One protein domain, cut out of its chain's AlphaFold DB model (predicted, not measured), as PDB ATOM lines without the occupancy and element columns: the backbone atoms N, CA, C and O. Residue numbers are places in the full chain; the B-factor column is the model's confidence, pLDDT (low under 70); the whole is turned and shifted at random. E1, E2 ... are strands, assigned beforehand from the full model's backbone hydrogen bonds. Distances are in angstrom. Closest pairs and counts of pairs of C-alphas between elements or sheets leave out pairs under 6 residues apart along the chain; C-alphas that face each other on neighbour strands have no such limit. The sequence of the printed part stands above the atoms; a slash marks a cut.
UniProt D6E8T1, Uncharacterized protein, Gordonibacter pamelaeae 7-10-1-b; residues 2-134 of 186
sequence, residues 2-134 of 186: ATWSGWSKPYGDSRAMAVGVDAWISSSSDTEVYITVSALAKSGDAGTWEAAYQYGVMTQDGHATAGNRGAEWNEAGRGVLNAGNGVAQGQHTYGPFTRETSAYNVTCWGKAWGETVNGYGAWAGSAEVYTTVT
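Overview. This is residues 2 to 134 of the 186 residues of an uncharacterized protein of Gordonibacter pamelaeae 7-10-1-b (UniProt D6E8T1). Two twisted sheets lie face to face as a long sandwich, four strands E4 E3 E6 E7 over three strands E1 E2 E5, with the strands running along the length of the rod. The long links E2 to E3 and E6 to E7 gather at one end. The printed part has 133 residues with seven named strands, E1 to E7 in chain order, and no named helix; both sheets are antiparallel and the class is all strand. It is compact, with a radius of gyration of the C-alphas of 16.2 A and spans of 53 by 25 by 22 A.

Along the chain. In the larger sheet, E4 is residues 72 to 80, E3 56 to 63, E6 104 to 114, 33.7 A long, and E7 126 to 134, ending at C-alpha 134 (193.601, 225.811, 260.016). In the other, E1 is residues 17 to 28, 34.3 A, from C-alpha 17 (188.357, 213.356, 284.882); E2 is 32 to 43, 36.7 A, and E5 86 to 98, 34.3 A.

Arrangement. E3 and E4 form a hairpin, with N 59 and O 77 2.8 A apart. E3 and E6 are antiparallel, N 60 to O 111 2.8 A. E6 and E7 form a hairpin, N 108 to O 131 2.8 A. The sheets' strands stand at 21 degrees; the closest C-alphas of E4 and E5 are Ala 76 and Gly 90, 4.1 A, and of E1 and E7 Val 19 and Ala 127, 5.9 A. E1 and E2 form a hairpin, N 20 to O 40 2.8 A; E2 and E5 are antiparallel, N 41 to O 88 2.8 A. E4 and E7 are apart.

Size, cuts and confidence. The C-alphas farthest apart, Trp 49 and Thr 101, are 53.2 A apart. The printed part has no cut. Residues 3 to 4 pair with 20 to 21 of E1, antiparallel. Residues 10 to 14 and 46 to 50 have pLDDT under 70.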
ATOM      1  N   ALA A   2     186.202 215.914 268.574       85.25
ATOM      2  CA  ALA A   2     186.820 216.333 269.825       85.25
ATOM      3  C   ALA A   2     188.151 215.609 270.104       85.25
ATOM      4  O   ALA A   2     188.222 214.379 270.055       85.25
ATOM      5  N   THR A   3     189.179 216.381 270.449       95.62
ATOM      6  CA  THR A   3     190.455 215.900 270.994       95.62
ATOM      7  C   THR A   3     190.351 215.858 272.513       95.62
ATOM      8  O   THR A   3     189.830 216.791 273.117       95.62
ATOM      9  N   TRP A   4     190.834 214.787 273.139       95.44
ATOM     10  CA  TRP A   4     190.694 214.564 274.579       95.44
ATOM     11  C   TRP A   4     192.039 214.588 275.293       95.44
ATOM     12  O   TRP A   4     193.031 214.071 274.781       95.44
ATOM     13  N   SER A   5     192.054 215.156 276.497       92.19
ATOM     14  CA  SER A   5     193.166 215.003 277.426       92.19
ATOM     15  C   SER A   5     193.307 213.541 277.859       92.19
ATOM     16  O   SER A   5     192.369 212.740 277.769       92.19
ATOM     17  N   GLY A   6     194.458 213.211 278.446       86.81
ATOM     18  CA  GLY A   6     194.540 212.047 279.325       86.81
ATOM     19  C   GLY A   6     193.606 212.195 280.533       86.81
ATOM     20  O   GLY A   6     193.154 213.297 280.864       86.81
ATOM     21  N   TRP A   7     193.330 211.081 281.205       85.81
ATOM     22  CA  TRP A   7     192.619 211.091 282.480       85.81
ATOM     23  C   TRP A   7     193.501 211.717 283.565       85.81
ATOM     24  O   TRP A   7     194.577 211.208 283.872       85.81
ATOM     25  N   SER A   8     193.041 212.819 284.148       82.44
ATOM     26  CA  SER A   8     193.696 213.500 285.260       82.44
ATOM     27  C   SER A   8     193.222 212.912 286.586       82.44
ATOM     28  O   SER A   8     192.018 212.810 286.838       82.44
ATOM     29  N   LYS A   9     194.181 212.511 287.431       80.00
ATOM     30  CA  LYS A   9     193.952 211.949 288.766       80.00
ATOM     31  C   LYS A   9     194.868 212.654 289.779       80.00
ATOM     32  O   LYS A   9     196.059 212.361 289.796       80.00
ATOM     33  N   PRO A  10     194.346 213.571 290.609       65.25
ATOM     34  CA  PRO A  10     195.187 214.469 291.402       65.25
ATOM     35  C   PRO A  10     195.954 213.751 292.511       65.25
ATOM     36  O   PRO A  10     197.171 213.857 292.540       65.25
ATOM     37  N   TYR A  11     195.270 212.988 293.380       62.16
ATOM     38  CA  TYR A  11     195.883 212.223 294.478       62.16
ATOM     39  C   TYR A  11     194.969 211.092 294.996       62.16
ATOM     40  O   TYR A  11     193.756 211.273 295.102       62.16
ATOM     41  N   GLY A  12     195.547 209.949 295.392       60.84
ATOM     42  CA  GLY A  12     194.868 208.896 296.171       60.84
ATOM     43  C   GLY A  12     193.604 208.316 295.518       60.84
ATOM     44  O   GLY A  12     193.632 207.917 294.354       60.84
ATOM     45  N   ASP A  13     192.496 208.296 296.261       55.72
ATOM     46  CA  ASP A  13     191.171 207.831 295.810       55.72
ATOM     47  C   ASP A  13     190.373 208.905 295.043       55.72
ATOM     48  O   ASP A  13     189.200 208.708 294.718       55.72
ATOM     49  N   SER A  14     190.990 210.055 294.735       63.50
ATOM     50  CA  SER A  14     190.355 211.088 293.913       63.50
ATOM     51  C   SER A  14     190.021 210.517 292.542       63.50
ATOM     52  O   SER A  14     190.849 209.882 291.887       63.50
ATOM     53  N   ARG A  15     188.789 210.743 292.113       75.00
ATOM     54  CA  ARG A  15     188.220 210.122 290.922       75.00
ATOM     55  C   ARG A  15     188.644 210.878 289.658       75.00
ATOM     56  O   ARG A  15     188.884 212.090 289.710       75.00
ATOM     57  N   ALA A  16     188.812 210.151 288.556       84.12
ATOM     58  CA  ALA A  16     189.486 210.665 287.368       84.12
ATOM     59  C   ALA A  16     188.545 211.486 286.475       84.12
ATOM     60  O   ALA A  16     187.375 211.140 286.302       84.12
ATOM     61  N   MET A  17     189.076 212.547 285.869       88.25
ATOM     62  CA  MET A  17     188.357 213.356 284.882       88.25
ATOM     63  C   MET A  17     189.202 213.625 283.645       88.25
ATOM     64  O   MET A  17     190.427 213.688 283.720       88.25
ATOM     65  N   ALA A  18     188.540 213.804 282.509       92.12
ATOM     66  CA  ALA A  18     189.159 214.212 281.257       92.12
ATOM     67  C   ALA A  18     188.416 215.422 280.687       92.12
ATOM     68  O   ALA A  18     187.202 215.551 280.856       92.12
ATOM     69  N   VAL A  19     189.139 216.284 279.980       94.94
ATOM     70  CA  VAL A  19     188.554 217.393 279.226       94.94
ATOM     71  C   VAL A  19     188.731 217.143 277.735       94.94
ATOM     72  O   VAL A  19     189.752 216.615 277.295       94.94
ATOM     73  N   GLY A  20     187.705 217.471 276.966       97.06
ATOM     74  CA  GLY A  20     187.708 217.431 275.516       97.06
ATOM     75  C   GLY A  20     187.610 218.838 274.956       97.06
ATOM     76  O   GLY A  20     186.907 219.672 275.525       97.06
ATOM     77  N   VAL A  21     188.285 219.071 273.835       98.31
ATOM     78  CA  VAL A  21     188.122 220.267 273.009       98.31
ATOM     79  C   VAL A  21     187.726 219.860 271.594       98.31
ATOM     80  O   VAL A  21     188.369 219.004 270.988       98.31
ATOM     81  N   ASP A  22     186.678 220.469 271.052       97.94
ATOM     82  CA  ASP A  22     186.389 220.444 269.616       97.94
ATOM     83  C   ASP A  22     186.391 221.878 269.098       97.94
ATOM     84  O   ASP A  22     185.924 222.783 269.786       97.94
ATOM     85  N   ALA A  23     186.940 222.097 267.909       98.06
ATOM     86  CA  ALA A  23     187.023 223.426 267.327       98.06
ATOM     87  C   ALA A  23     186.856 223.363 265.810       98.06
ATOM     88  O   ALA A  23     187.390 222.467 265.153       98.06
ATOM     89  N   TRP A  24     186.107 224.311 265.254       98.19
ATOM     90  CA  TRP A  24     185.805 224.354 263.825       98.19
ATOM     91  C   TRP A  24     185.534 225.778 263.347       98.19
ATOM     92  O   TRP A  24     185.100 226.637 264.113       98.19
ATOM     93  N   ILE A  25     185.757 226.022 262.053       98.12
ATOM     94  CA  ILE A  25     185.305 227.251 261.397       98.12
ATOM     95  C   ILE A  25     183.775 227.208 261.341       98.12
ATOM     96  O   ILE A  25     183.202 226.363 260.654       98.12
ATOM     97  N   SER A  26     183.116 228.091 262.086       97.88
ATOM     98  CA  SER A  26     181.655 228.153 262.172       97.88
ATOM     99  C   SER A  26     181.036 229.114 261.165       97.88
ATOM    100  O   SER A  26     179.893 228.919 260.757       97.88
ATOM    101  N   SER A  27     181.789 230.115 260.712       97.88
ATOM    102  CA  SER A  27     181.417 230.964 259.580       97.88
ATOM    103  C   SER A  27     182.657 231.509 258.871       97.88
ATOM    104  O   SER A  27     183.749 231.569 259.441       97.88
ATOM    105  N   SER A  28     182.506 231.877 257.598       96.81
ATOM    106  CA  SER A  28     183.604 232.421 256.795       96.81
ATOM    107  C   SER A  28     183.112 233.379 255.715       96.81
ATOM    108  O   SER A  28     182.001 233.241 255.206       96.81
ATOM    109  N   SER A  29     183.973 234.329 255.370       95.12
ATOM    110  CA  SER A  29     183.929 235.163 254.173       95.12
ATOM    111  C   SER A  29     185.260 235.031 253.419       95.12
ATOM    112  O   SER A  29     186.157 234.275 253.816       95.12
ATOM    113  N   ASP A  30     185.432 235.780 252.330       93.62
ATOM    114  CA  ASP A  30     186.717 235.836 251.625       93.62
ATOM    115  C   ASP A  30     187.834 236.446 252.480       93.62
ATOM    116  O   ASP A  30     189.007 236.114 252.305       93.62
ATOM    117  N   THR A  31     187.488 237.330 253.416       93.50
ATOM    118  CA  THR A  31     188.461 238.106 254.186       93.50
ATOM    119  C   THR A  31     188.660 237.591 255.599       93.50
ATOM    120  O   THR A  31     189.715 237.851 256.175       93.50
ATOM    121  N   GLU A  32     187.682 236.887 256.169       96.38
ATOM    122  CA  GLU A  32     187.650 236.565 257.594       96.38
ATOM    123  C   GLU A  32     186.984 235.215 257.872       96.38
ATOM    124  O   GLU A  32     186.156 234.735 257.099       96.38
ATOM    125  N   VAL A  33     187.326 234.608 259.006       97.94
ATOM    126  CA  VAL A  33     186.639 233.430 259.546       97.94
ATOM    127  C   VAL A  33     186.317 233.615 261.023       97.94
ATOM    128  O   VAL A  33     187.000 234.356 261.732       97.94
ATOM    129  N   TYR A  34     185.302 232.903 261.497       98.31
ATOM    130  CA  TYR A  34     185.001 232.747 262.916       98.31
ATOM    131  C   TYR A  34     185.180 231.283 263.302       98.31
ATOM    132  O   TYR A  34     184.785 230.384 262.556       98.31
ATOM    133  N   ILE A  35     185.789 231.043 264.460       98.44
ATOM    134  CA  ILE A  35     186.076 229.703 264.973       98.44
ATOM    135  C   ILE A  35     185.244 229.488 266.229       98.44
ATOM    136  O   ILE A  35     185.358 230.252 267.183       98.44
ATOM    137  N   THR A  36     184.419 228.446 266.243       98.50
ATOM    138  CA  THR A  36     183.750 227.998 267.467       98.50
ATOM    139  C   THR A  36     184.616 226.957 268.156       98.50
ATOM    140  O   THR A  36     185.079 226.020 267.508       98.50
ATOM    141  N   VAL A  37     184.826 227.131 269.459       98.56
ATOM    142  CA  VAL A  37     185.544 226.198 270.332       98.56
ATOM    143  C   VAL A  37     184.569 225.702 271.389       98.56
ATOM    144  O   VAL A  37     183.842 226.486 271.989       98.56
ATOM    145  N   SER A  38     184.536 224.392 271.596       98.12
ATOM    146  CA  SER A  38     183.689 223.708 272.565       98.12
ATOM    147  C   SER A  38     184.564 222.945 273.546       98.12
ATOM    148  O   SER A  38     185.443 222.192 273.122       98.12
ATOM    149  N   ALA A  39     184.317 223.123 274.842       97.62
ATOM    150  CA  ALA A  39     184.991 222.395 275.910       97.62
ATOM    151  C   ALA A  39     183.991 221.544 276.694       97.62
ATOM    152  O   ALA A  39     182.915 222.014 277.070       97.62
ATOM    153  N   LEU A  40     184.367 220.297 276.980       95.50
ATOM    154  CA  LEU A  40     183.558 219.343 277.741       95.50
ATOM    155  C   LEU A  40     184.423 218.629 278.778       95.50
ATOM    156  O   LEU A  40     185.364 217.925 278.423       95.50
ATOM    157  N   ALA A  41     184.062 218.742 280.051       94.06
ATOM    158  CA  ALA A  41     184.603 217.910 281.114       94.06
ATOM    159  C   ALA A  41     183.743 216.659 281.285       94.06
ATOM    160  O   ALA A  41     182.525 216.746 281.470       94.06
ATOM    161  N   LYS A  42     184.392 215.495 281.280       91.25
ATOM    162  CA  LYS A  42     183.764 214.211 281.579       91.25
ATOM    163  C   LYS A  42     184.490 213.465 282.688       91.25
ATOM    164  O   LYS A  42     185.675 213.667 282.950       91.25
ATOM    165  N   SER A  43     183.757 212.550 283.285       88.00
ATOM    166  CA  SER A  43     184.196 211.588 284.284       88.00
ATOM    167  C   SER A  43     183.798 210.173 283.824       88.00
ATOM    168  O   SER A  43     183.171 210.024 282.775       88.00
ATOM    169  N   GLY A  44     184.143 209.122 284.576       79.62
ATOM    170  CA  GLY A  44     183.426 207.841 284.476       79.62
ATOM    171  C   GLY A  44     181.921 207.996 284.759       79.62
ATOM    172  O   GLY A  44     181.480 209.062 285.204       79.62
ATOM    173  N   ASP A  45     181.138 206.937 284.539       77.62
ATOM    174  CA  ASP A  45     179.685 206.965 284.750       77.62
ATOM    175  C   ASP A  45     179.317 207.192 286.224       77.62
ATOM    176  O   ASP A  45     179.853 206.560 287.138       77.62
ATOM    177  N   ALA A  46     178.373 208.096 286.465       65.25
ATOM    178  CA  ALA A  46     177.874 208.445 287.785       65.25
ATOM    179  C   ALA A  46     177.399 207.205 288.560       65.25
ATOM    180  O   ALA A  46     176.721 206.332 288.022       65.25
ATOM    181  N   GLY A  47     177.747 207.137 289.848       61.47
ATOM    182  CA  GLY A  47     177.442 205.983 290.701       61.47
ATOM    183  C   GLY A  47     178.452 204.834 290.610       61.47
ATOM    184  O   GLY A  47     178.400 203.929 291.441       61.47
ATOM    185  N   THR A  48     179.415 204.880 289.683       66.38
ATOM    186  CA  THR A  48     180.580 203.982 289.713       66.38
ATOM    187  C   THR A  48     181.657 204.513 290.664       66.38
ATOM    188  O   THR A  48     181.731 205.711 290.963       66.38
ATOM    189  N   TRP A  49     182.506 203.616 291.170       59.38
ATOM    190  CA  TRP A  49     183.576 203.956 292.114       59.38
ATOM    191  C   TRP A  49     184.687 204.821 291.480       59.38
ATOM    192  O   TRP A  49     185.414 205.499 292.203       59.38
ATOM    193  N   GLU A  50     184.770 204.871 290.146       66.19
ATOM    194  CA  GLU A  50     185.806 205.589 289.383       66.19
ATOM    195  C   GLU A  50     185.425 207.030 288.995       66.19
ATOM    196  O   GLU A  50     186.292 207.813 288.604       66.19
ATOM    197  N   ALA A  51     184.146 207.403 289.106       73.00
ATOM    198  CA  ALA A  51     183.604 208.647 288.559       73.00
ATOM    199  C   ALA A  51     183.552 209.790 289.573       73.00
ATOM    200  O   ALA A  51     182.930 209.570 290.599       73.00
ATOM    201  N   ALA A  52     184.092 210.988 289.306       72.75
ATOM    202  CA  ALA A  52     184.104 212.196 290.159       72.75
ATOM    203  C   ALA A  52     182.709 212.756 290.522       72.75
ATOM    204  O   ALA A  52     182.365 213.903 290.255       72.75
ATOM    205  N   TYR A  53     181.912 211.910 291.164       80.75
ATOM    206  CA  TYR A  53     180.546 212.105 291.599       80.75
ATOM    207  C   TYR A  53     180.511 213.133 292.721       80.75
ATOM    208  O   TYR A  53     181.331 213.055 293.637       80.75
ATOM    209  N   GLN A  54     179.562 214.069 292.651       85.38
ATOM    210  CA  GLN A  54     179.357 215.099 293.677       85.38
ATOM    211  C   GLN A  54     180.553 216.040 293.900       85.38
ATOM    212  O   GLN A  54     180.685 216.639 294.966       85.38
ATOM    213  N   TYR A  55     181.401 216.217 292.884       88.81
ATOM    214  CA  TYR A  55     182.376 217.303 292.845       88.81
ATOM    215  C   TYR A  55     181.956 218.369 291.837       88.81
ATOM    216  O   TYR A  55     181.470 218.052 290.749       88.81
ATOM    217  N   GLY A  56     182.153 219.629 292.211       91.81
ATOM    218  CA  GLY A  56     181.978 220.774 291.330       91.81
ATOM    219  C   GLY A  56     183.182 220.972 290.414       91.81
ATOM    220  O   GLY A  56     184.340 220.801 290.820       91.81
ATOM    221  N   VAL A  57     182.893 221.301 289.157       93.31
ATOM    222  CA  VAL A  57     183.871 221.467 288.079       93.31
ATOM    223  C   VAL A  57     183.475 222.644 287.204       93.31
ATOM    224  O   VAL A  57     182.299 222.813 286.873       93.31
ATOM    225  N   MET A  58     184.475 223.418 286.800       95.56
ATOM    226  CA  MET A  58     184.373 224.469 285.796       95.56
ATOM    227  C   MET A  58     185.123 224.043 284.534       95.56
ATOM    228  O   MET A  58     186.182 223.414 284.610       95.56
ATOM    229  N   THR A  59     184.573 224.391 283.375       97.00
ATOM    230  CA  THR A  59     185.227 224.293 282.074       97.00
ATOM    231  C   THR A  59     185.452 225.663 281.466       97.00
ATOM    232  O   THR A  59     184.689 226.605 281.669       97.00
ATOM    233  N   GLN A  60     186.505 225.749 280.671       98.00
ATOM    234  CA  GLN A  60     186.907 226.928 279.929       98.00
ATOM    235  C   GLN A  60     187.302 226.500 278.522       98.00
ATOM    236  O   GLN A  60     187.873 225.422 278.332       98.00
ATOM    237  N   ASP A  61     187.008 227.353 277.555       98.38
ATOM    238  CA  ASP A  61     187.443 227.211 276.176       98.38
ATOM    239  C   ASP A  61     188.165 228.483 275.728       98.38
ATOM    240  O   ASP A  61     187.983 229.560 276.304       98.38
ATOM    241  N   GLY A  62     189.025 228.357 274.722       98.19
ATOM    242  CA  GLY A  62     189.742 229.504 274.189       98.19
ATOM    243  C   GLY A  62     190.675 229.167 273.042       98.19
ATOM    244  O   GLY A  62     190.718 228.041 272.535       98.19
ATOM    245  N   HIS A  63     191.452 230.168 272.646       98.12
ATOM    246  CA  HIS A  63     192.518 230.027 271.665       98.12
ATOM    247  C   HIS A  63     193.770 230.804 272.077       98.12
ATOM    248  O   HIS A  63     193.722 231.776 272.831       98.12
ATOM    249  N   ALA A  64     194.923 230.356 271.589       97.25
ATOM    250  CA  ALA A  64     196.176 231.089 271.709       97.25
ATOM    251  C   ALA A  64     196.211 232.286 270.739       97.25
ATOM    252  O   ALA A  64     195.377 232.398 269.837       97.25
ATOM    253  N   THR A  65     197.198 233.168 270.906       96.19
ATOM    254  CA  THR A  65     197.485 234.251 269.952       96.19
ATOM    255  C   THR A  65     197.646 233.681 268.544       96.19
ATOM    256  O   THR A  65     198.444 232.765 268.340       96.19
ATOM    257  N   ALA A  66     196.906 234.225 267.578       90.81
ATOM    258  CA  ALA A  66     196.958 233.775 266.193       90.81
ATOM    259  C   ALA A  66     196.519 234.876 265.219       90.81
ATOM    260  O   ALA A  66     195.523 235.567 265.450       90.81
ATOM    261  N   GLY A  67     197.255 235.004 264.111       85.88
ATOM    262  CA  GLY A  67     197.007 236.015 263.085       85.88
ATOM    263  C   GLY A  67     196.952 237.422 263.681       85.88
ATOM    264  O   GLY A  67     197.886 237.878 264.341       85.88
ATOM    265  N   ASN A  68     195.819 238.093 263.483       90.00
ATOM    266  CA  ASN A  68     195.554 239.451 263.953       90.00
ATOM    267  C   ASN A  68     195.016 239.540 265.395       90.00
ATOM    268  O   ASN A  68     194.690 240.641 265.842       90.00
ATOM    269  N   ARG A  69     194.874 238.420 266.116       91.38
ATOM    270  CA  ARG A  69     194.273 238.387 267.457       91.38
ATOM    271  C   ARG A  69     195.251 237.927 268.532       91.38
ATOM    272  O   ARG A  69     196.046 237.010 268.325       91.38
ATOM    273  N   GLY A  70     195.136 238.537 269.712       95.62
ATOM    274  CA  GLY A  70     195.729 238.017 270.945       95.62
ATOM    275  C   GLY A  70     195.032 236.739 271.419       95.62
ATOM    276  O   GLY A  70     194.031 236.317 270.844       95.62
ATOM    277  N   ALA A  71     195.568 236.114 272.465       96.56
ATOM    278  CA  ALA A  71     194.896 234.997 273.123       96.56
ATOM    279  C   ALA A  71     193.603 235.469 273.808       96.56
ATOM    280  O   ALA A  71     193.612 236.467 274.532       96.56
ATOM    281  N   GLU A  72     192.515 234.728 273.612       97.62
ATOM    282  CA  GLU A  72     191.205 234.993 274.212       97.62
ATOM    283  C   GLU A  72     190.602 233.690 274.744       97.62
ATOM    284  O   GLU A  72     190.917 232.594 274.272       97.62
ATOM    285  N   TRP A  73     189.746 233.815 275.757       97.75
ATOM    286  CA  TRP A  73     189.098 232.687 276.415       97.75
ATOM    287  C   TRP A  73     187.805 233.109 277.100       97.75
ATOM    288  O   TRP A  73     187.643 234.271 277.473       97.75
ATOM    289  N   ASN A  74     186.918 232.141 277.318       98.19
ATOM    290  CA  ASN A  74     185.679 232.313 278.069       98.19
ATOM    291  C   ASN A  74     185.426 231.116 278.989       98.19
ATOM    292  O   ASN A  74     185.855 229.992 278.723       98.19
ATOM    293  N   GLU A  75     184.712 231.359 280.086       97.50
ATOM    294  CA  GLU A  75     184.126 230.276 280.871       97.50
ATOM    295  C   GLU A  75     183.107 229.527 280.008       97.50
ATOM    296  O   GLU A  75     182.122 230.118 279.583       97.50
ATOM    297  N   ALA A  76     183.330 228.233 279.783       95.12
ATOM    298  CA  ALA A  76     182.459 227.389 278.975       95.12
ATOM    299  C   ALA A  76     181.240 226.929 279.785       95.12
ATOM    300  O   ALA A  76     180.111 226.960 279.304       95.12
ATOM    301  N   GLY A  77     181.450 226.510 281.033       95.56
ATOM    302  CA  GLY A  77     180.358 226.073 281.888       95.56
ATOM    303  C   GLY A  77     180.803 225.603 283.262       95.56
ATOM    304  O   GLY A  77     181.988 225.451 283.552       95.56
ATOM    305  N   ARG A  78     179.815 225.335 284.115       96.00
ATOM    306  CA  ARG A  78     179.995 224.791 285.463       96.00
ATOM    307  C   ARG A  78     178.996 223.678 285.702       96.00
ATOM    308  O   ARG A  78     177.860 223.751 285.235       96.00
ATOM    309  N   GLY A  79     179.387 222.681 286.478       93.06
ATOM    310  CA  GLY A  79     178.464 221.625 286.855       93.06
ATOM    311  C   GLY A  79     179.006 220.678 287.906       93.06
ATOM    312  O   GLY A  79     180.118 220.825 288.409       93.06
ATOM    313  N   VAL A  80     178.153 219.724 288.262       90.44
ATOM    314  CA  VAL A  80     178.412 218.681 289.253       90.44
ATOM    315  C   VAL A  80     177.982 217.364 288.636       90.44
ATOM    316  O   VAL A  80     176.877 217.267 288.093       90.44
ATOM    317  N   LEU A  81     178.825 216.335 288.728       81.81
ATOM    318  CA  LEU A  81     178.455 215.018 288.228       81.81
ATOM    319  C   LEU A  81     177.408 214.388 289.153       81.81
ATOM    320  O   LEU A  81     177.745 213.881 290.224       81.81
ATOM    321  N   ASN A  82     176.153 214.398 288.704       78.19
ATOM    322  CA  ASN A  82     175.013 213.812 289.418       78.19
ATOM    323  C   ASN A  82     174.408 212.596 288.695       78.19
ATOM    324  O   ASN A  82     173.786 211.753 289.340       78.19
ATOM    325  N   ALA A  83     174.583 212.498 287.376       73.44
ATOM    326  CA  ALA A  83     174.122 211.400 286.525       73.44
ATOM    327  C   ALA A  83     174.919 211.395 285.204       73.44
ATOM    328  O   ALA A  83     175.423 212.437 284.791       73.44
ATOM    329  N   GLY A  84     175.011 210.244 284.527       80.88
ATOM    330  CA  GLY A  84     175.762 210.120 283.270       80.88
ATOM    331  C   GLY A  84     177.268 210.317 283.462       80.88
ATOM    332  O   GLY A  84     177.800 209.955 284.505       80.88
ATOM    333  N   ASN A  85     177.955 210.876 282.467       83.12
ATOM    334  CA  ASN A  85     179.413 211.060 282.489       83.12
ATOM    335  C   ASN A  85     179.874 212.504 282.210       83.12
ATOM    336  O   ASN A  85     181.029 212.833 282.478       83.12
ATOM    337  N   GLY A  86     178.997 213.370 281.696       88.31
ATOM    338  CA  GLY A  86     179.281 214.785 281.464       88.31
ATOM    339  C   GLY A  86     179.134 215.599 282.746       88.31
ATOM    340  O   GLY A  86     178.168 215.421 283.484       88.31
ATOM    341  N   VAL A  87     180.092 216.487 283.009       90.50
ATOM    342  CA  VAL A  87     180.106 217.313 284.228       90.50
ATOM    343  C   VAL A  87     179.803 218.769 283.916       90.50
ATOM    344  O   VAL A  87     178.901 219.347 284.511       90.50
ATOM    345  N   ALA A  88     180.541 219.354 282.976       93.62
ATOM    346  CA  ALA A  88     180.401 220.745 282.564       93.62
ATOM    347  C   ALA A  88     180.760 220.870 281.081       93.62
ATOM    348  O   ALA A  88     181.694 220.216 280.612       93.62
ATOM    349  N   GLN A  89     180.010 221.684 280.343       95.12
ATOM    350  CA  GLN A  89     180.205 221.888 278.914       95.12
ATOM    351  C   GLN A  89     179.796 223.301 278.521       95.12
ATOM    352  O   GLN A  89     178.830 223.832 279.062       95.12
ATOM    353  N   GLY A  90     180.469 223.843 277.513       96.62
ATOM    354  CA  GLY A  90     179.978 224.976 276.744       96.62
ATOM    355  C   GLY A  90     180.799 225.205 275.491       96.62
ATOM    356  O   GLY A  90     181.702 224.426 275.179       96.62
ATOM    357  N   GLN A  91     180.448 226.258 274.765       97.56
ATOM    358  CA  GLN A  91     181.145 226.655 273.552       97.56
ATOM    359  C   GLN A  91     181.038 228.160 273.329       97.56
ATOM    360  O   GLN A  91     179.992 228.750 273.606       97.56
ATOM    361  N   HIS A  92     182.078 228.739 272.738       98.56
ATOM    362  CA  HIS A  92     182.102 230.136 272.318       98.56
ATOM    363  C   HIS A  92     182.646 230.270 270.901       98.56
ATOM    364  O   HIS A  92     183.412 229.436 270.418       98.56
ATOM    365  N   THR A  93     182.231 231.338 270.224       98.31
ATOM    366  CA  THR A  93     182.720 231.693 268.892       98.31
ATOM    367  C   THR A  93     183.671 232.872 268.998       98.31
ATOM    368  O   THR A  93     183.294 233.928 269.498       98.31
ATOM    369  N   TYR A  94     184.879 232.692 268.478       98.12
ATOM    370  CA  TYR A  94     185.949 233.678 268.460       98.12
ATOM    371  C   TYR A  94     186.155 234.203 267.045       98.12
ATOM    372  O   TYR A  94     186.063 233.458 266.062       98.12
ATOM    373  N   GLY A  95     186.442 235.495 266.937       96.00
ATOM    374  CA  GLY A  95     186.716 236.138 265.664       96.00
ATOM    375  C   GLY A  95     186.297 237.609 265.614       96.00
ATOM    376  O   GLY A  95     185.877 238.183 266.623       96.00
ATOM    377  N   PRO A  96     186.448 238.243 264.443       96.75
ATOM    378  CA  PRO A  96     186.961 237.627 263.220       96.75
ATOM    379  C   PRO A  96     188.474 237.362 263.278       96.75
ATOM    380  O   PRO A  96     189.229 238.141 263.868       96.75
ATOM    381  N   PHE A  97     188.904 236.269 262.644       97.69
ATOM    382  CA  PHE A  97     190.292 235.992 262.267       97.69
ATOM    383  C   PHE A  97     190.481 236.360 260.796       97.69
ATOM    384  O   PHE A  97     189.765 235.843 259.936       97.69
ATOM    385  N   THR A  98     191.431 237.238 260.482       96.44
ATOM    386  CA  THR A  98     191.683 237.657 259.098       96.44
ATOM    387  C   THR A  98     192.326 236.523 258.300       96.44
ATOM    388  O   THR A  98     193.262 235.878 258.767       96.44
ATOM    389  N   ARG A  99     191.853 236.287 257.073       95.19
ATOM    390  CA  ARG A  99     192.487 235.377 256.111       95.19
ATOM    391  C   ARG A  99     193.669 236.078 255.449       95.19
ATOM    392  O   ARG A  99     193.528 237.164 254.883       95.19
ATOM    393  N   GLU A 100     194.835 235.455 255.501       93.38
ATOM    394  CA  GLU A 100     196.068 235.989 254.920       93.38
ATOM    395  C   GLU A 100     196.313 235.415 253.520       93.38
ATOM    396  O   GLU A 100     195.540 234.599 253.026       93.38
ATOM    397  N   THR A 101     197.388 235.830 252.851       91.81
ATOM    398  CA  THR A 101     197.789 235.246 251.555       91.81
ATOM    399  C   THR A 101     198.185 233.771 251.669       91.81
ATOM    400  O   THR A 101     198.185 233.060 250.670       91.81
ATOM    401  N   SER A 102     198.505 233.301 252.876       94.44
ATOM    402  CA  SER A 102     198.791 231.901 253.192       94.44
ATOM    403  C   SER A 102     197.878 231.400 254.309       94.44
ATOM    404  O   SER A 102     197.385 232.177 255.125       94.44
ATOM    405  N   ALA A 103     197.639 230.088 254.332       96.69
ATOM    406  CA  ALA A 103     196.912 229.457 255.424       96.69
ATOM    407  C   ALA A 103     197.774 229.455 256.693       96.69
ATOM    408  O   ALA A 103     198.996 229.310 256.617       96.69
ATOM    409  N   TYR A 104     197.136 229.567 257.851       97.50
ATOM    410  CA  TYR A 104     197.806 229.501 259.147       97.50
ATOM    411  C   TYR A 104     196.951 228.749 260.161       97.50
ATOM    412  O   TYR A 104     195.774 228.475 259.941       97.50
ATOM    413  N   ASN A 105     197.564 228.391 261.281       97.19
ATOM    414  CA  ASN A 105     196.939 227.580 262.315       97.19
ATOM    415  C   ASN A 105     196.573 228.427 263.534       97.19
ATOM    416  O   ASN A 105     197.364 229.253 263.985       97.19
ATOM    417  N   VAL A 106     195.397 228.162 264.094       97.88
ATOM    418  CA  VAL A 106     194.935 228.682 265.380       97.88
ATOM    419  C   VAL A 106     194.896 227.515 266.361       97.88
ATOM    420  O   VAL A 106     194.138 226.558 266.177       97.88
ATOM    421  N   THR A 107     195.717 227.579 267.405       98.00
ATOM    422  CA  THR A 107     195.674 226.599 268.494       98.00
ATOM    423  C   THR A 107     194.513 226.934 269.421       98.00
ATOM    424  O   THR A 107     194.533 227.955 270.105       98.00
ATOM    425  N   CYS A 108     193.510 226.065 269.443       98.31
ATOM    426  CA  CYS A 108     192.360 226.136 270.336       98.31
ATOM    427  C   CYS A 108     192.564 225.177 271.509       98.31
ATOM    428  O   CYS A 108     193.290 224.187 271.390       98.31
ATOM    429  N   TRP A 109     191.924 225.441 272.638       98.25
ATOM    430  CA  TRP A 109     192.098 224.630 273.835       98.25
ATOM    431  C   TRP A 109     190.834 224.558 274.678       98.25
ATOM    432  O   TRP A 109     189.960 225.421 274.615       98.25
ATOM    433  N   GLY A 110     190.754 223.480 275.450       97.94
ATOM    434  CA  GLY A 110     189.735 223.257 276.460       97.94
ATOM    435  C   GLY A 110     190.410 222.896 277.772       97.94
ATOM    436  O   GLY A 110     191.348 222.095 277.799       97.94
ATOM    437  N   LYS A 111     189.934 223.487 278.863       97.00
ATOM    438  CA  LYS A 111     190.471 223.286 280.207       97.00
ATOM    439  C   LYS A 111     189.347 223.007 281.188       97.00
ATOM    440  O   LYS A 111     188.251 223.540 281.052       97.00
ATOM    441  N   ALA A 112     189.626 222.175 282.181       95.44
ATOM    442  CA  ALA A 112     188.732 221.921 283.298       95.44
ATOM    443  C   ALA A 112     189.509 221.910 284.613       95.44
ATOM    444  O   ALA A 112     190.645 221.434 284.661       95.44
ATOM    445  N   TRP A 113     188.895 222.400 285.683       94.31
ATOM    446  CA  TRP A 113     189.411 222.289 287.047       94.31
ATOM    447  C   TRP A 113     188.259 222.225 288.043       94.31
ATOM    448  O   TRP A 113     187.114 222.538 287.710       94.31
ATOM    449  N   GLY A 114     188.542 221.777 289.262       92.19
ATOM    450  CA  GLY A 114     187.520 221.762 290.296       92.19
ATOM    451  C   GLY A 114     187.234 223.138 290.872       92.19
ATOM    452  O   GLY A 114     188.139 223.914 291.169       92.19
ATOM    453  N   GLU A 115     185.958 223.400 291.105       94.19
ATOM    454  CA  GLU A 115     185.477 224.610 291.760       94.19
ATOM    455  C   GLU A 115     184.255 224.264 292.610       94.19
ATOM    456  O   GLU A 115     183.551 223.295 292.332       94.19
ATOM    457  N   THR A 116     183.985 225.031 293.665       94.81
ATOM    458  CA  THR A 116     182.745 224.859 294.424       94.81
ATOM    459  C   THR A 116     181.548 225.248 293.559       94.81
ATOM    460  O   THR A 116     181.403 226.402 293.163       94.81
ATOM    461  N   VAL A 117     180.658 224.289 293.298       93.44
ATOM    462  CA  VAL A 117     179.448 224.486 292.486       93.44
ATOM    463  C   VAL A 117     178.253 223.928 293.248       93.44
ATOM    464  O   VAL A 117     178.284 222.789 293.701       93.44
ATOM    465  N   ASN A 118     177.186 224.716 293.402       92.06
ATOM    466  CA  ASN A 118     175.933 224.297 294.051       92.06
ATOM    467  C   ASN A 118     176.115 223.646 295.441       92.06
ATOM    468  O   ASN A 118     175.399 222.712 295.791       92.06
ATOM    469  N   GLY A 119     177.094 224.115 296.224       90.75
ATOM    470  CA  GLY A 119     177.406 223.582 297.558       90.75
ATOM    471  C   GLY A 119     178.260 222.306 297.570       90.75
ATOM    472  O   GLY A 119     178.647 221.856 298.645       90.75
ATOM    473  N   TYR A 120     178.597 221.750 296.405       90.81
ATOM    474  CA  TYR A 120     179.512 220.619 296.278       90.81
ATOM    475  C   TYR A 120     180.968 221.086 296.274       90.81
ATOM    476  O   TYR A 120     181.298 222.137 295.719       90.81
ATOM    477  N   GLY A 121     181.843 220.299 296.903       90.94
ATOM    478  CA  GLY A 121     183.273 220.592 296.981       90.94
ATOM    479  C   GLY A 121     183.948 220.570 295.609       90.94
ATOM    480  O   GLY A 121     183.498 219.884 294.693       90.94
ATOM    481  N   ALA A 122     185.047 221.309 295.475       91.50
ATOM    482  CA  ALA A 122     185.848 221.322 294.258       91.50
ATOM    483  C   ALA A 122     186.523 219.961 294.026       91.50
ATOM    484  O   ALA A 122     187.095 219.377 294.950       91.50
ATOM    485  N   TRP A 123     186.504 219.474 292.786       90.25
ATOM    486  CA  TRP A 123     187.387 218.378 292.383       90.25
ATOM    487  C   TRP A 123     188.863 218.783 292.575       90.25
ATOM    488  O   TRP A 123     189.268 219.890 292.240       90.25
ATOM    489  N   ALA A 124     189.711 217.899 293.093       88.06
ATOM    490  CA  ALA A 124     191.087 218.262 293.458       88.06
ATOM    491  C   ALA A 124     192.050 218.445 292.260       88.06
ATOM    492  O   ALA A 124     193.262 218.507 292.455       88.06
ATOM    493  N   GLY A 125     191.542 218.447 291.025       87.31
ATOM    494  CA  GLY A 125     192.341 218.312 289.812       87.31
ATOM    495  C   GLY A 125     192.168 219.400 288.778       87.31
ATOM    496  O   GLY A 125     191.311 220.277 288.881       87.31
ATOM    497  N   SER A 126     192.982 219.270 287.736       92.12
ATOM    498  CA  SER A 126     192.859 220.024 286.496       92.12
ATOM    499  C   SER A 126     193.223 219.156 285.297       92.12
ATOM    500  O   SER A 126     194.051 218.247 285.407       92.12
ATOM    501  N   ALA A 127     192.638 219.450 284.145       93.06
ATOM    502  CA  ALA A 127     192.979 218.847 282.866       93.06
ATOM    503  C   ALA A 127     192.936 219.917 281.771       93.06
ATOM    504  O   ALA A 127     192.142 220.854 281.849       93.06
ATOM    505  N   GLU A 128     193.781 219.771 280.756       95.88
ATOM    506  CA  GLU A 128     193.858 220.682 279.615       95.88
ATOM    507  C   GLU A 128     194.202 219.891 278.354       95.88
ATOM    508  O   GLU A 128     194.901 218.874 278.411       95.88
ATOM    509  N   VAL A 129     193.673 220.335 277.219       97.75
ATOM    510  CA  VAL A 129     193.938 219.742 275.910       97.75
ATOM    511  C   VAL A 129     193.878 220.809 274.827       97.75
ATOM    512  O   VAL A 129     193.120 221.773 274.928       97.75
ATOM    513  N   TYR A 130     194.657 220.598 273.770       97.50
ATOM    514  CA  TYR A 130     194.752 221.487 272.624       97.50
ATOM    515  C   TYR A 130     194.279 220.782 271.354       97.50
ATOM    516  O   TYR A 130     194.465 219.577 271.184       97.50
ATOM    517  N   THR A 131     193.719 221.558 270.438       97.75
ATOM    518  CA  THR A 131     193.474 221.173 269.049       97.75
ATOM    519  C   THR A 131     193.882 222.323 268.135       97.75
ATOM    520  O   THR A 131     194.096 223.448 268.581       97.75
ATOM    521  N   THR A 132     194.024 222.054 266.845       96.88
ATOM    522  CA  THR A 132     194.391 223.072 265.861       96.88
ATOM    523  C   THR A 132     193.298 223.211 264.819       96.88
ATOM    524  O   THR A 132     192.825 222.215 264.278       96.88
ATOM    525  N   VAL A 133     192.940 224.456 264.511       97.75
ATOM    526  CA  VAL A 133     192.082 224.807 263.378       97.75
ATOM    527  C   VAL A 133     192.924 225.560 262.358       97.75
ATOM    528  O   VAL A 133     193.570 226.550 262.693       97.75
ATOM    529  N   THR A 134     192.925 225.105 261.108       97.75
ATOM    530  CA  THR A 134     193.601 225.811 260.016       97.75
ATOM    531  C   THR A 134     192.667 226.860 259.423       97.75
ATOM    532  O   THR A 134     191.632 226.522 258.850       97.75
TER     533      THR A 134